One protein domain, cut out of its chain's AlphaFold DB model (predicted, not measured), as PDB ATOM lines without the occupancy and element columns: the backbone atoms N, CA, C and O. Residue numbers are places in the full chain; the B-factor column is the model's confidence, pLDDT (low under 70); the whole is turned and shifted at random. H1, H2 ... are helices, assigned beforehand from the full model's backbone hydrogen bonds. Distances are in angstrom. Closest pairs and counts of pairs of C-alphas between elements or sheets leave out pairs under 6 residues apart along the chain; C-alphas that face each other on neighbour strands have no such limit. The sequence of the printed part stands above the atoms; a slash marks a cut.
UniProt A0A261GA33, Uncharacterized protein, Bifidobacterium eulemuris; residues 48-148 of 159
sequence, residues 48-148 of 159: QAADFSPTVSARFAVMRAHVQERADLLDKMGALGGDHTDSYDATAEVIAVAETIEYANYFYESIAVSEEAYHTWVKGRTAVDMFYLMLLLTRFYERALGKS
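This is residues 48 to 148 of the 159 residues of an uncharacterized protein of Bifidobacterium eulemuris (UniProt A0A261GA33). The model is a long helical hairpin, H1 and H2 side by side, with a third long helix, H4, packed slantwise across one side of H2 and passing near H1. After H2 the backbone folds back, so that the short H3, residues 115 to 122, runs the opposite way over the last part of H2, set off from it and meeting it at the corner by their tight link, before the backbone turns into H4; the long link between H1 and H2, residues 78 to 89, loops out at the other end of the hairpin. The printed part has 101 residues with four named helices, in the order H1, H2, H3, H4, and no named strand; its class is all helix. It is compact, with a radius of gyration of the C-alphas of 14.5 A, and spans 44 by 31 by 18 A.

Helix H1, residues 54 to 77, touches H2, residues 90 to 111, with 21 pairs of C-alphas within 8 A. Their closest C-alphas, those of Val 67 and Thr 100, are 5.1 A apart. The two form a hairpin, running opposite ways at a shallow tilt of 18 degrees. H2 is the hub, touching three other helices. With Glu 109 alone it only just touches H3, residues 115 to 122, and only at the corner by their link: there are 3 pairs of C-alphas within 8 A, the closest being those of Glu 109 and Glu 115 at 6.3 A. With residues 97 to 105 alone, H2 touches H4, residues 127 to 148, where the closest C-alphas, of Ile 101 and Phe 131, are 5.6 A apart. H2 and H4 run the same way at a steep tilt of 52 degrees. H1 and H4 are close but not clearly touching, with the C-alphas of Arg 64 and Thr 138 closest at 6.7 A. H3 and H4 are also close but not clearly touching, at 7.7 A between the C-alphas of Val 122 and Met 130. H1 and H3 are apart. In H1, H2, H3 and H4 every O i to N i+4 pair is within hydrogen-bond range.

H1 begins at C-alpha 54, at (35.988, 30.153, 40.635), and is 35.0 A long from first to last C-alpha. H2 begins at C-alpha 90, at (52.072, 61.936, 28.914), and measures 31.9 A. H3 has eight residues and measures 10.7 A. H4 measures 31.1 A and ends at C-alpha 148, at (46.085, 24.356, 33.928).

The two C-alphas farthest apart, those of Asp 86 and Ser 114, are 44.3 A from each other. The link from H1 to H2, residues 78 to 89, is long; those from H2 to H3 and from H3 to H4 are tight. The printed part has no cut. The mean pLDDT of the printed part is 93.8, and residue 148 is the one printed residue under 70.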
ATOM      1  N   GLN A  48      48.573  29.761  43.840       94.06
ATOM      2  CA  GLN A  48      48.969  29.445  42.472       94.06
ATOM      3  C   GLN A  48      47.745  29.346  41.556       94.06
ATOM      4  O   GLN A  48      46.662  28.946  41.976       94.06
ATOM      5  N   ALA A  49      47.932  29.657  40.271       92.31
ATOM      6  CA  ALA A  49      46.871  29.629  39.260       92.31
ATOM      7  C   ALA A  49      46.066  28.313  39.226       92.31
ATOM      8  O   ALA A  49      44.859  28.327  38.995       92.31
ATOM      9  N   ALA A  50      46.725  27.171  39.457       89.75
ATOM     10  CA  ALA A  50      46.077  25.858  39.475       89.75
ATOM     11  C   ALA A  50      45.082  25.682  40.638       89.75
ATOM     12  O   ALA A  50      44.141  24.896  40.511       89.75
ATOM     13  N   ASP A  51      45.265  26.451  41.713       94.12
ATOM     14  CA  ASP A  51      44.502  26.388  42.960       94.12
ATOM     15  C   ASP A  51      43.469  27.522  43.077       94.12
ATOM     16  O   ASP A  51      42.833  27.704  44.118       94.12
ATOM     17  N   PHE A  52      43.268  28.304  42.011       94.44
ATOM     18  CA  PHE A  52      42.258  29.355  42.000       94.44
ATOM     19  C   PHE A  52      40.849  28.781  42.178       94.44
ATOM     20  O   PHE A  52      40.382  27.935  41.412       94.44
ATOM     21  N   SER A  53      40.119  29.327  43.154       94.81
ATOM     22  CA  SER A  53      38.671  29.142  43.234       94.81
ATOM     23  C   SER A  53      37.976  29.845  42.057       94.81
ATOM     24  O   SER A  53      38.541  30.784  41.485       94.81
ATOM     25  N   PRO A  54      36.726  29.482  41.708       93.81
ATOM     26  CA  PRO A  54      35.988  30.153  40.635       93.81
ATOM     27  C   PRO A  54      35.942  31.681  40.791       93.81
ATOM     28  O   PRO A  54      36.132  32.415  39.825       93.81
ATOM     29  N   THR A  55      35.777  32.171  42.023       96.50
ATOM     30  CA  THR A  55      35.751  33.607  42.331       96.50
ATOM     31  C   THR A  55      37.114  34.277  42.144       96.50
ATOM     32  O   THR A  55      37.171  35.444  41.761       96.50
ATOM     33  N   VAL A  56      38.224  33.589  42.432       96.56
ATOM     34  CA  VAL A  56      39.574  34.126  42.172       96.56
ATOM     35  C   VAL A  56      39.854  34.140  40.669       96.56
ATOM     36  O   VAL A  56      40.295  35.162  40.155       96.56
ATOM     37  N   SER A  57      39.489  33.079  39.946       95.75
ATOM     38  CA  SER A  57      39.596  33.024  38.482       95.75
ATOM     39  C   SER A  57      38.805  34.140  37.792       95.75
ATOM     40  O   SER A  57      39.319  34.781  36.877       95.75
ATOM     41  N   ALA A  58      37.581  34.428  38.249       96.06
ATOM     42  CA  ALA A  58      36.774  35.526  37.716       96.06
ATOM     43  C   ALA A  58      37.413  36.900  37.987       96.06
ATOM     44  O   ALA A  58      37.503  37.729  37.083       96.06
ATOM     45  N   ARG A  59      37.911  37.130  39.210       97.88
ATOM     46  CA  ARG A  59      38.624  38.369  39.565       97.88
ATOM     47  C   ARG A  59      39.904  38.550  38.753       97.88
ATOM     48  O   ARG A  59      40.158  39.654  38.285       97.88
ATOM     49  N   PHE A  60      40.656  37.472  38.523       97.50
ATOM     50  CA  PHE A  60      41.828  37.502  37.652       97.50
ATOM     51  C   PHE A  60      41.453  37.903  36.224       97.50
ATOM     52  O   PHE A  60      42.114  38.751  35.639       97.50
ATOM     53  N   ALA A  61      40.376  37.337  35.668       96.38
ATOM     54  CA  ALA A  61      39.930  37.668  34.316       96.38
ATOM     55  C   ALA A  61      39.562  39.154  34.168       96.38
ATOM     56  O   ALA A  61      39.942  39.774  33.176       96.38
ATOM     57  N   VAL A  62      38.875  39.731  35.162       97.44
ATOM     58  CA  VAL A  62      38.535  41.163  35.190       97.44
ATOM     59  C   VAL A  62      39.791  42.025  35.298       97.44
ATOM     60  O   VAL A  62      39.982  42.922  34.482       97.44
ATOM     61  N   MET A  63      40.676  41.726  36.255       97.88
ATOM     62  CA  MET A  63      41.940  42.449  36.422       97.88
ATOM     63  C   MET A  63      42.776  42.403  35.137       97.88
ATOM     64  O   MET A  63      43.189  43.446  34.638       97.88
ATOM     65  N   ARG A  64      42.949  41.214  34.544       97.06
ATOM     66  CA  ARG A  64      43.700  41.027  33.297       97.06
ATOM     67  C   ARG A  64      43.105  41.839  32.150       97.06
ATOM     68  O   ARG A  64      43.865  42.395  31.368       97.06
ATOM     69  N   ALA A  65      41.778  41.903  32.029       96.19
ATOM     70  CA  ALA A  65      41.130  42.691  30.983       96.19
ATOM     71  C   ALA A  65      41.458  44.187  31.117       96.19
ATOM     72  O   ALA A  65      41.836  44.808  30.128       96.19
ATOM     73  N   HIS A  66      41.396  44.736  32.335       96.44
ATOM     74  CA  HIS A  66      41.783  46.125  32.591       96.44
ATOM     75  C   HIS A  66      43.269  46.376  32.316       96.44
ATOM     76  O   HIS A  66      43.611  47.333  31.627       96.44
ATOM     77  N   VAL A  67      44.154  45.497  32.799       96.38
ATOM     78  CA  VAL A  67      45.600  45.602  32.541       96.38
ATOM     79  C   VAL A  67      45.896  45.553  31.040       96.38
ATOM     80  O   VAL A  67      46.679  46.363  30.551       96.38
ATOM     81  N   GLN A  68      45.247  44.658  30.290       94.50
ATOM     82  CA  GLN A  68      45.431  44.559  28.842       94.50
ATOM     83  C   GLN A  68      44.945  45.819  28.121       94.50
ATOM     84  O   GLN A  68      45.647  46.325  27.254       94.50
ATOM     85  N   GLU A  69      43.786  46.363  28.498       96.00
ATOM     86  CA  GLU A  69      43.261  47.600  27.909       96.00
ATOM     87  C   GLU A  69      44.243  48.771  28.082       96.00
ATOM     88  O   GLU A  69      44.430  49.578  27.168       96.00
ATOM     89  N   ARG A  70      44.903  48.860  29.245       96.62
ATOM     90  CA  ARG A  70      45.921  49.883  29.521       96.62
ATOM     91  C   ARG A  70      47.239  49.615  28.818       96.62
ATOM     92  O   ARG A  70      47.805  50.552  28.259       96.62
ATOM     93  N   ALA A  71      47.689  48.366  28.765       92.75
ATOM     94  CA  ALA A  71      48.863  47.987  27.988       92.75
ATOM     95  C   ALA A  71      48.678  48.310  26.494       92.75
ATOM     96  O   ALA A  71      49.572  48.892  25.888       92.75
ATOM     97  N   ASP A  72      47.502  48.036  25.921       93.19
ATOM     98  CA  ASP A  72      47.182  48.360  24.525       93.19
ATOM     99  C   ASP A  72      47.174  49.873  24.267       93.19
ATOM    100  O   ASP A  72      47.554  50.327  23.188       93.19
ATOM    101  N   LEU A  73      46.710  50.674  25.233       94.62
ATOM    102  CA  LEU A  73      46.766  52.134  25.140       94.62
ATOM    103  C   LEU A  73      48.218  52.632  25.151       94.62
ATOM    104  O   LEU A  73      48.585  53.458  24.318       94.62
ATOM    105  N   LEU A  74      49.042  52.110  26.061       93.88
ATOM    106  CA  LEU A  74      50.462  52.451  26.162       93.88
ATOM    107  C   LEU A  74      51.234  52.052  24.896       93.88
ATOM    108  O   LEU A  74      52.028  52.845  24.392       93.88
ATOM    109  N   ASP A  75      50.956  50.871  24.343       91.81
ATOM    110  CA  ASP A  75      51.545  50.397  23.088       91.81
ATOM    111  C   ASP A  75      51.197  51.322  21.913       91.81
ATOM    112  O   ASP A  75      52.084  51.785  21.197       91.81
ATOM    113  N   LYS A  76      49.918  51.704  21.775       91.88
ATOM    114  CA  LYS A  76      49.465  52.652  20.738       91.88
ATOM    115  C   LYS A  76      50.159  54.009  20.820       91.88
ATOM    116  O   LYS A  76      50.359  54.641  19.788       91.88
ATOM    117  N   MET A  77      50.510  54.459  22.022       93.38
ATOM    118  CA  MET A  77      51.233  55.717  22.222       93.38
ATOM    119  C   MET A  77      52.742  55.589  21.965       93.38
ATOM    120  O   MET A  77      53.406  56.615  21.822       93.38
ATOM    121  N   GLY A  78      53.276  54.367  21.865       89.44
ATOM    122  CA  GLY A  78      54.713  54.093  21.791       89.44
ATOM    123  C   GLY A  78      55.407  54.061  23.158       89.44
ATOM    124  O   GLY A  78      56.628  54.014  23.220       89.44
ATOM    125  N   ALA A  79      54.655  54.058  24.263       87.00
ATOM    126  CA  ALA A  79      55.194  54.183  25.622       87.00
ATOM    127  C   ALA A  79      55.813  52.880  26.184       87.00
ATOM    128  O   ALA A  79      56.462  52.901  27.226       87.00
ATOM    129  N   LEU A  80      55.659  51.733  25.505       81.75
ATOM    130  CA  LEU A  80      56.202  50.429  25.940       81.75
ATOM    131  C   LEU A  80      57.566  50.075  25.317       81.75
ATOM    132  O   LEU A  80      57.875  48.903  25.107       81.75
ATOM    133  N   GLY A  81      58.395  51.083  25.036       70.12
ATOM    134  CA  GLY A  81      59.733  50.901  24.454       70.12
ATOM    135  C   GLY A  81      59.805  51.101  22.938       70.12
ATOM    136  O   GLY A  81      60.792  50.694  22.322       70.12
ATOM    137  N   GLY A  82      58.776  51.710  22.344       76.06
ATOM    138  CA  GLY A  82      58.842  52.298  21.008       76.06
ATOM    139  C   GLY A  82      59.229  53.778  21.065       76.06
ATOM    140  O   GLY A  82      59.431  54.344  22.138       76.06
ATOM    141  N   ASP A  83      59.307  54.414  19.899       83.56
ATOM    142  CA  ASP A  83      59.316  55.874  19.837       83.56
ATOM    143  C   ASP A  83      57.899  56.393  20.104       83.56
ATOM    144  O   ASP A  83      56.916  55.816  19.626       83.56
ATOM    145  N   HIS A  84      57.792  57.497  20.846       89.12
ATOM    146  CA  HIS A  84      56.513  58.176  21.033       89.12
ATOM    147  C   HIS A  84      55.879  58.492  19.678       89.12
ATOM    148  O   HIS A  84      56.506  59.069  18.787       89.12
ATOM    149  N   THR A  85      54.616  58.113  19.542       88.81
ATOM    150  CA  THR A  85      53.824  58.400  18.344       88.81
ATOM    151  C   THR A  85      53.289  59.831  18.371       88.81
ATOM    152  O   THR A  85      53.264  60.481  19.416       88.81
ATOM    153  N   ASP A  86      52.738  60.298  17.249       87.62
ATOM    154  CA  ASP A  86      52.009  61.576  17.191       87.62
ATOM    155  C   ASP A  86      50.786  61.618  18.134       87.62
ATOM    156  O   ASP A  86      50.277  62.693  18.448       87.62
ATOM    157  N   SER A  87      50.311  60.454  18.594       87.38
ATOM    158  CA  SER A  87      49.227  60.310  19.575       87.38
ATOM    159  C   SER A  87      49.696  60.212  21.030       87.38
ATOM    160  O   SER A  87      48.883  59.922  21.904       87.38
ATOM    161  N   TYR A  88      50.985  60.420  21.301       94.00
ATOM    162  CA  TYR A  88      51.519  60.364  22.655       94.00
ATOM    163  C   TYR A  88      50.902  61.438  23.560       94.00
ATOM    164  O   TYR A  88      50.943  62.635  23.267       94.00
ATOM    165  N   ASP A  89      50.386  60.993  24.703       94.44
ATOM    166  CA  ASP A  89      49.880  61.838  25.775       94.44
ATOM    167  C   ASP A  89      50.495  61.380  27.103       94.44
ATOM    168  O   ASP A  89      50.160  60.323  27.638       94.44
ATOM    169  N   ALA A  90      51.383  62.211  27.655       93.62
ATOM    170  CA  ALA A  90      52.072  61.936  28.914       93.62
ATOM    171  C   ALA A  90      51.107  61.789  30.107       93.62
ATOM    172  O   ALA A  90      51.386  61.054  31.051       93.62
ATOM    173  N   THR A  91      49.964  62.483  30.089       95.88
ATOM    174  CA  THR A  91      48.951  62.352  31.146       95.88
ATOM    175  C   THR A  91      48.248  61.007  31.027       95.88
ATOM    176  O   THR A  91      48.072  60.314  32.028       95.88
ATOM    177  N   ALA A  92      47.882  60.620  29.803       95.50
ATOM    178  CA  ALA A  92      47.271  59.323  29.538       95.50
ATOM    179  C   ALA A  92      48.219  58.164  29.878       95.50
ATOM    180  O   ALA A  92      47.770  57.165  30.432       95.50
ATOM    181  N   GLU A  93      49.520  58.310  29.614       95.25
ATOM    182  CA  GLU A  93      50.537  57.340  30.028       95.25
ATOM    183  C   GLU A  93      50.560  57.171  31.550       95.25
ATOM    184  O   GLU A  93      50.405  56.056  32.046       95.25
ATOM    185  N   VAL A  94      50.688  58.271  32.303       95.81
ATOM    186  CA  VAL A  94      50.724  58.230  33.774       95.81
ATOM    187  C   VAL A  94      49.458  57.590  34.343       95.81
ATOM    188  O   VAL A  94      49.551  56.765  35.252       95.81
ATOM    189  N   ILE A  95      48.284  57.926  33.801       97.19
ATOM    190  CA  ILE A  95      47.010  57.325  34.215       97.19
ATOM    191  C   ILE A  95      46.998  55.827  33.900       97.19
ATOM    192  O   ILE A  95      46.667  55.028  34.770       97.19
ATOM    193  N   ALA A  96      47.399  55.422  32.695       96.75
ATOM    194  CA  ALA A  96      47.404  54.017  32.304       96.75
ATOM    195  C   ALA A  96      48.378  53.177  33.146       96.75
ATOM    196  O   ALA A  96      48.046  52.053  33.534       96.75
ATOM    197  N   VAL A  97      49.546  53.732  33.479       97.06
ATOM    198  CA  VAL A  97      50.511  53.124  34.401       97.06
ATOM    199  C   VAL A  97      49.910  52.991  35.801       97.06
ATOM    200  O   VAL A  97      49.944  51.903  36.374       97.06
ATOM    201  N   ALA A  98      49.321  54.061  36.343       97.69
ATOM    202  CA  ALA A  98      48.722  54.054  37.676       97.69
ATOM    203  C   ALA A  98      47.560  53.056  37.782       97.69
ATOM    204  O   ALA A  98      47.551  52.228  38.688       97.69
ATOM    205  N   GLU A  99      46.633  53.063  36.824       97.62
ATOM    206  CA  GLU A  99      45.498  52.138  36.801       97.62
ATOM    207  C   GLU A  99      45.959  50.681  36.654       97.62
ATOM    208  O   GLU A  99      45.438  49.798  37.336       97.62
ATOM    209  N   THR A 100      46.986  50.415  35.836       97.75
ATOM    210  CA  THR A 100      47.599  49.078  35.749       97.75
ATOM    211  C   THR A 100      48.098  48.615  37.116       97.75
ATOM    212  O   THR A 100      47.817  47.486  37.525       97.75
ATOM    213  N   ILE A 101      48.817  49.486  37.833       98.12
ATOM    214  CA  ILE A 101      49.332  49.184  39.170       98.12
ATOM    215  C   ILE A 101      48.175  48.958  40.142       98.12
ATOM    216  O   ILE A 101      48.204  47.965  40.853       98.12
ATOM    217  N   GLU A 102      47.157  49.816  40.170       97.44
ATOM    218  CA  GLU A 102      46.041  49.695  41.115       97.44
ATOM    219  C   GLU A 102      45.255  48.391  40.932       97.44
ATOM    220  O   GLU A 102      45.070  47.643  41.898       97.44
ATOM    221  N   TYR A 103      44.843  48.075  39.699       97.62
ATOM    222  CA  TYR A 103      44.068  46.862  39.424       97.62
ATOM    223  C   TYR A 103      44.860  45.591  39.735       97.62
ATOM    224  O   TYR A 103      44.333  44.666  40.364       97.62
ATOM    225  N   ALA A 104      46.122  45.539  39.307       98.19
ATOM    226  CA  ALA A 104      46.967  44.380  39.537       98.19
ATOM    227  C   ALA A 104      47.356  44.252  41.014       98.19
ATOM    228  O   ALA A 104      47.235  43.165  41.577       98.19
ATOM    229  N   ASN A 105      47.755  45.346  41.669       97.94
ATOM    230  CA  ASN A 105      48.165  45.338  43.071       97.94
ATOM    231  C   ASN A 105      47.040  44.835  43.977       97.94
ATOM    232  O   ASN A 105      47.280  43.949  44.790       97.94
ATOM    233  N   TYR A 106      45.814  45.334  43.785       97.69
ATOM    234  CA  TYR A 106      44.652  44.873  44.546       97.69
ATOM    235  C   TYR A 106      44.419  43.364  44.384       97.69
ATOM    236  O   TYR A 106      44.132  42.650  45.347       97.69
ATOM    237  N   PHE A 107      44.567  42.846  43.162       98.38
ATOM    238  CA  PHE A 107      44.434  41.415  42.919       98.38
ATOM    239  C   PHE A 107      45.547  40.610  43.605       98.38
ATOM    240  O   PHE A 107      45.239  39.644  44.307       98.38
ATOM    241  N   TYR A 108      46.815  40.989  43.424       98.19
ATOM    242  CA  TYR A 108      47.959  40.226  43.932       98.19
ATOM    243  C   TYR A 108      48.078  40.249  45.449       98.19
ATOM    244  O   TYR A 108      48.383  39.218  46.044       98.19
ATOM    245  N   GLU A 109      47.743  41.372  46.075       98.19
ATOM    246  CA  GLU A 109      47.564  41.464  47.521       98.19
ATOM    247  C   GLU A 109      46.518  40.449  48.009       98.19
ATOM    248  O   GLU A 109      46.772  39.687  48.938       98.19
ATOM    249  N   SER A 110      45.374  40.353  47.318       97.62
ATOM    250  CA  SER A 110      44.272  39.464  47.715       97.62
ATOM    251  C   SER A 110      44.569  37.964  47.596       97.62
ATOM    252  O   SER A 110      43.828  37.149  48.150       97.62
ATOM    253  N   ILE A 111      45.613  37.591  46.848       97.88
ATOM    254  CA  ILE A 111      46.050  36.199  46.686       97.88
ATOM    255  C   ILE A 111      47.402  35.921  47.348       97.88
ATOM    256  O   ILE A 111      47.904  34.800  47.242       97.88
ATOM    257  N   ALA A 112      48.002  36.902  48.023       97.88
ATOM    258  CA  ALA A 112      49.201  36.685  48.814       97.88
ATOM    259  C   ALA A 112      48.885  35.771  50.005       97.88
ATOM    260  O   ALA A 112      47.877  35.932  50.689       97.88
ATOM    261  N   VAL A 113      49.766  34.806  50.275       97.12
ATOM    262  CA  VAL A 113      49.636  33.913  51.439       97.12
ATOM    263  C   VAL A 113      49.842  34.692  52.743       97.12
ATOM    264  O   VAL A 113      49.223  34.379  53.757       97.12
ATOM    265  N   SER A 114      50.698  35.717  52.710       97.94
ATOM    266  CA  SER A 114      50.906  36.663  53.804       97.94
ATOM    267  C   SER A 114      50.770  38.091  53.285       97.94
ATOM    268  O   SER A 114      51.610  38.560  52.514       97.94
ATOM    269  N   GLU A 115      49.720  38.777  53.733       96.19
ATOM    270  CA  GLU A 115      49.457  40.188  53.422       96.19
ATOM    271  C   GLU A 115      50.604  41.089  53.917       96.19
ATOM    272  O   GLU A 115      51.108  41.926  53.175       96.19
ATOM    273  N   GLU A 116      51.119  40.841  55.126       97.75
ATOM    274  CA  GLU A 116      52.247  41.593  55.694       97.75
ATOM    275  C   GLU A 116      53.530  41.440  54.860       97.75
ATOM    276  O   GLU A 116      54.258  42.412  54.618       97.75
ATOM    277  N   ALA A 117      53.814  40.220  54.393       97.94
ATOM    278  CA  ALA A 117      54.972  39.971  53.543       97.94
ATOM    279  C   ALA A 117      54.805  40.654  52.178       97.94
ATOM    280  O   ALA A 117      55.772  41.204  51.651       97.94
ATOM    281  N   TYR A 118      53.582  40.686  51.641       98.19
ATOM    282  CA  TYR A 118      53.262  41.425  50.423       98.19
ATOM    283  C   TYR A 118      53.478  42.929  50.590       98.19
ATOM    284  O   TYR A 118      54.209  43.523  49.799       98.19
ATOM    285  N   HIS A 119      52.943  43.536  51.652       97.88
ATOM    286  CA  HIS A 119      53.140  44.963  51.939       97.88
ATOM    287  C   HIS A 119      54.608  45.324  52.103       97.88
ATOM    288  O   HIS A 119      55.051  46.358  51.607       97.88
ATOM    289  N   THR A 120      55.378  44.465  52.769       97.88
ATOM    290  CA  THR A 120      56.824  44.649  52.922       97.88
ATOM    291  C   THR A 120      57.536  44.569  51.576       97.88
ATOM    292  O   THR A 120      58.393  45.402  51.292       97.88
ATOM    293  N   TRP A 121      57.162  43.605  50.734       96.50
ATOM    294  CA  TRP A 121      57.765  43.396  49.422       96.50
ATOM    295  C   TRP A 121      57.519  44.555  48.446       96.50
ATOM    296  O   TRP A 121      58.425  44.917  47.692       96.50
ATOM    297  N   VAL A 122      56.330  45.167  48.466       96.56
ATOM    298  CA  VAL A 122      55.998  46.305  47.583       96.56
ATOM    299  C   VAL A 122      56.480  47.659  48.119       96.56
ATOM    300  O   VAL A 122      56.536  48.643  47.378       96.56
ATOM    301  N   LYS A 123      56.846  47.740  49.403       96.06
ATOM    302  CA  LYS A 123      57.216  48.994  50.067       96.06
ATOM    303  C   LYS A 123      58.437  49.651  49.419       96.06
ATOM    304  O   LYS A 123      59.498  49.053  49.302       96.06
ATOM    305  N   GLY A 124      58.303  50.936  49.091       95.06
ATOM    306  CA  GLY A 124      59.410  51.765  48.601       95.06
ATOM    307  C   GLY A 124      59.794  51.537  47.136       95.06
ATOM    308  O   GLY A 124      60.749  52.159  46.677       95.06
ATOM    309  N   ARG A 125      59.063  50.691  46.397       95.06
ATOM    310  CA  ARG A 125      59.250  50.510  44.952       95.06
ATOM    311  C   ARG A 125      58.728  51.715  44.172       95.06
ATOM    312  O   ARG A 125      57.770  52.369  44.588       95.06
ATOM    313  N   THR A 126      59.353  52.010  43.034       94.19
ATOM    314  CA  THR A 126      58.888  53.081  42.143       94.19
ATOM    315  C   THR A 126      57.646  52.645  41.362       94.19
ATOM    316  O   THR A 126      57.392  51.451  41.202       94.19
ATOM    317  N   ALA A 127      56.879  53.603  40.830       92.81
ATOM    318  CA  ALA A 127      55.747  53.291  39.954       92.81
ATOM    319  C   ALA A 127      56.191  52.502  38.708       92.81
ATOM    320  O   ALA A 127      55.504  51.575  38.296       92.81
ATOM    321  N   VAL A 128      57.366  52.813  38.155       91.50
ATOM    322  CA  VAL A 128      57.933  52.102  37.000       91.50
ATOM    323  C   VAL A 128      58.241  50.644  37.348       91.50
ATOM    324  O   VAL A 128      57.826  49.743  36.620       91.50
ATOM    325  N   ASP A 129      58.898  50.390  38.483       93.19
ATOM    326  CA  ASP A 129      59.188  49.018  38.925       93.19
ATOM    327  C   ASP A 129      57.899  48.237  39.168       93.19
ATOM    328  O   ASP A 129      57.770  47.095  38.726       93.19
ATOM    329  N   MET A 130      56.932  48.864  39.845       96.50
ATOM    330  CA  MET A 130      55.626  48.267  40.112       96.50
ATOM    331  C   MET A 130      54.886  47.951  38.814       96.50
ATOM    332  O   MET A 130      54.350  46.858  38.681       96.50
ATOM    333  N   PHE A 131      54.901  48.847  37.831       95.44
ATOM    334  CA  PHE A 131      54.273  48.626  36.534       95.44
ATOM    335  C   PHE A 131      54.816  47.375  35.833       95.44
ATOM    336  O   PHE A 131      54.050  46.469  35.502       95.44
ATOM    337  N   TYR A 132      56.140  47.272  35.674       93.00
ATOM    338  CA  TYR A 132      56.754  46.103  35.038       93.00
ATOM    339  C   TYR A 132      56.528  44.818  35.837       93.00
ATOM    340  O   TYR A 132      56.236  43.769  35.259       93.00
ATOM    341  N   LEU A 133      56.615  44.896  37.164       95.12
ATOM    342  CA  LEU A 133      56.366  43.774  38.065       95.12
ATOM    343  C   LEU A 133      54.932  43.252  37.908       95.12
ATOM    344  O   LEU A 133      54.731  42.046  37.756       95.12
ATOM    345  N   MET A 134      53.942  44.148  37.868       96.12
ATOM    346  CA  MET A 134      52.533  43.789  37.700       96.12
ATOM    347  C   MET A 134      52.243  43.199  36.316       96.12
ATOM    348  O   MET A 134      51.534  42.193  36.218       96.12
ATOM    349  N   LEU A 135      52.831  43.748  35.248       94.00
ATOM    350  CA  LEU A 135      52.713  43.180  33.902       94.00
ATOM    351  C   LEU A 135      53.307  41.769  33.816       94.00
ATOM    352  O   LEU A 135      52.688  40.857  33.259       94.00
ATOM    353  N   LEU A 136      54.498  41.566  34.386       94.12
ATOM    354  CA  LEU A 136      55.174  40.271  34.371       94.12
ATOM    355  C   LEU A 136      54.423  39.224  35.202       94.12
ATOM    356  O   LEU A 136      54.251  38.100  34.725       94.12
ATOM    357  N   LEU A 137      53.900  39.585  36.381       95.69
ATOM    358  CA  LEU A 137      53.021  38.694  37.148       95.69
ATOM    359  C   LEU A 137      51.759  38.338  36.372       95.69
ATOM    360  O   LEU A 137      51.375  37.169  36.333       95.69
ATOM    361  N   THR A 138      51.128  39.321  35.728       95.88
ATOM    362  CA  THR A 138      49.890  39.105  34.964       95.88
ATOM    363  C   THR A 138      50.122  38.093  33.853       95.88
ATOM    364  O   THR A 138      49.396  37.100  33.748       95.88
ATOM    365  N   ARG A 139      51.213  38.260  33.100       93.75
ATOM    366  CA  ARG A 139      51.625  37.320  32.054       93.75
ATOM    367  C   ARG A 139      51.970  35.931  32.602       93.75
ATOM    368  O   ARG A 139      51.661  34.929  31.954       93.75
ATOM    369  N   PHE A 140      52.596  35.851  33.778       95.25
ATOM    370  CA  PHE A 140      52.927  34.580  34.430       95.25
ATOM    371  C   PHE A 140      51.665  33.793  34.797       95.25
ATOM    372  O   PHE A 140      51.515  32.637  34.393       95.25
ATOM    373  N   TYR A 141      50.715  34.437  35.478       95.75
ATOM    374  CA  TYR A 141      49.455  33.807  35.873       95.75
ATOM    375  C   TYR A 141      48.577  33.438  34.676       95.75
ATOM    376  O   TYR A 141      47.970  32.368  34.676       95.75
ATOM    377  N   GLU A 142      48.553  34.259  33.624       93.06
ATOM    378  CA  GLU A 142      47.853  33.933  32.378       93.06
ATOM    379  C   GLU A 142      48.379  32.632  31.760       93.06
ATOM    380  O   GLU A 142      47.602  31.730  31.430       93.06
ATOM    381  N   ARG A 143      49.704  32.500  31.639       91.62
ATOM    382  CA  ARG A 143      50.329  31.288  31.099       91.62
ATOM    383  C   ARG A 143      50.049  30.069  31.970       91.62
ATOM    384  O   ARG A 143      49.714  29.009  31.440       91.62
ATOM    385  N   ALA A 144      50.150  30.217  33.289       89.75
ATOM    386  CA  ALA A 144      49.876  29.139  34.231       89.75
ATOM    387  C   ALA A 144      48.408  28.669  34.164       89.75
ATOM    388  O   ALA A 144      48.149  27.464  34.138       89.75
ATOM    389  N   LEU A 145      47.445  29.592  34.039       86.38
ATOM    390  CA  LEU A 145      46.025  29.268  33.847       86.38
ATOM    391  C   LEU A 145      45.747  28.594  32.500       86.38
ATOM    392  O   LEU A 145      44.955  27.650  32.446       86.38
ATOM    393  N   GLY A 146      46.406  29.035  31.426       79.69
ATOM    394  CA  GLY A 146      46.323  28.391  30.114       79.69
ATOM    395  C   GLY A 146      46.788  26.934  30.166       79.69
ATOM    396  O   GLY A 146      46.067  26.039  29.721       79.69
ATOM    397  N   LYS A 147      47.940  26.678  30.803       74.69
ATOM    398  CA  LYS A 147      48.469  25.322  31.032       74.69
ATOM    399  C   LYS A 147      47.530  24.480  31.911       74.69
ATOM    400  O   LYS A 147      47.218  23.348  31.553       74.69
ATOM    401  N   SER A 148      47.027  25.037  33.018       67.44
ATOM    402  CA  SER A 148      46.085  24.356  33.928       67.44
ATOM    403  C   SER A 148      44.746  24.021  33.258       67.44
ATOM    404  O   SER A 148      44.142  22.986  33.531       67.44
TER     405      SER A 148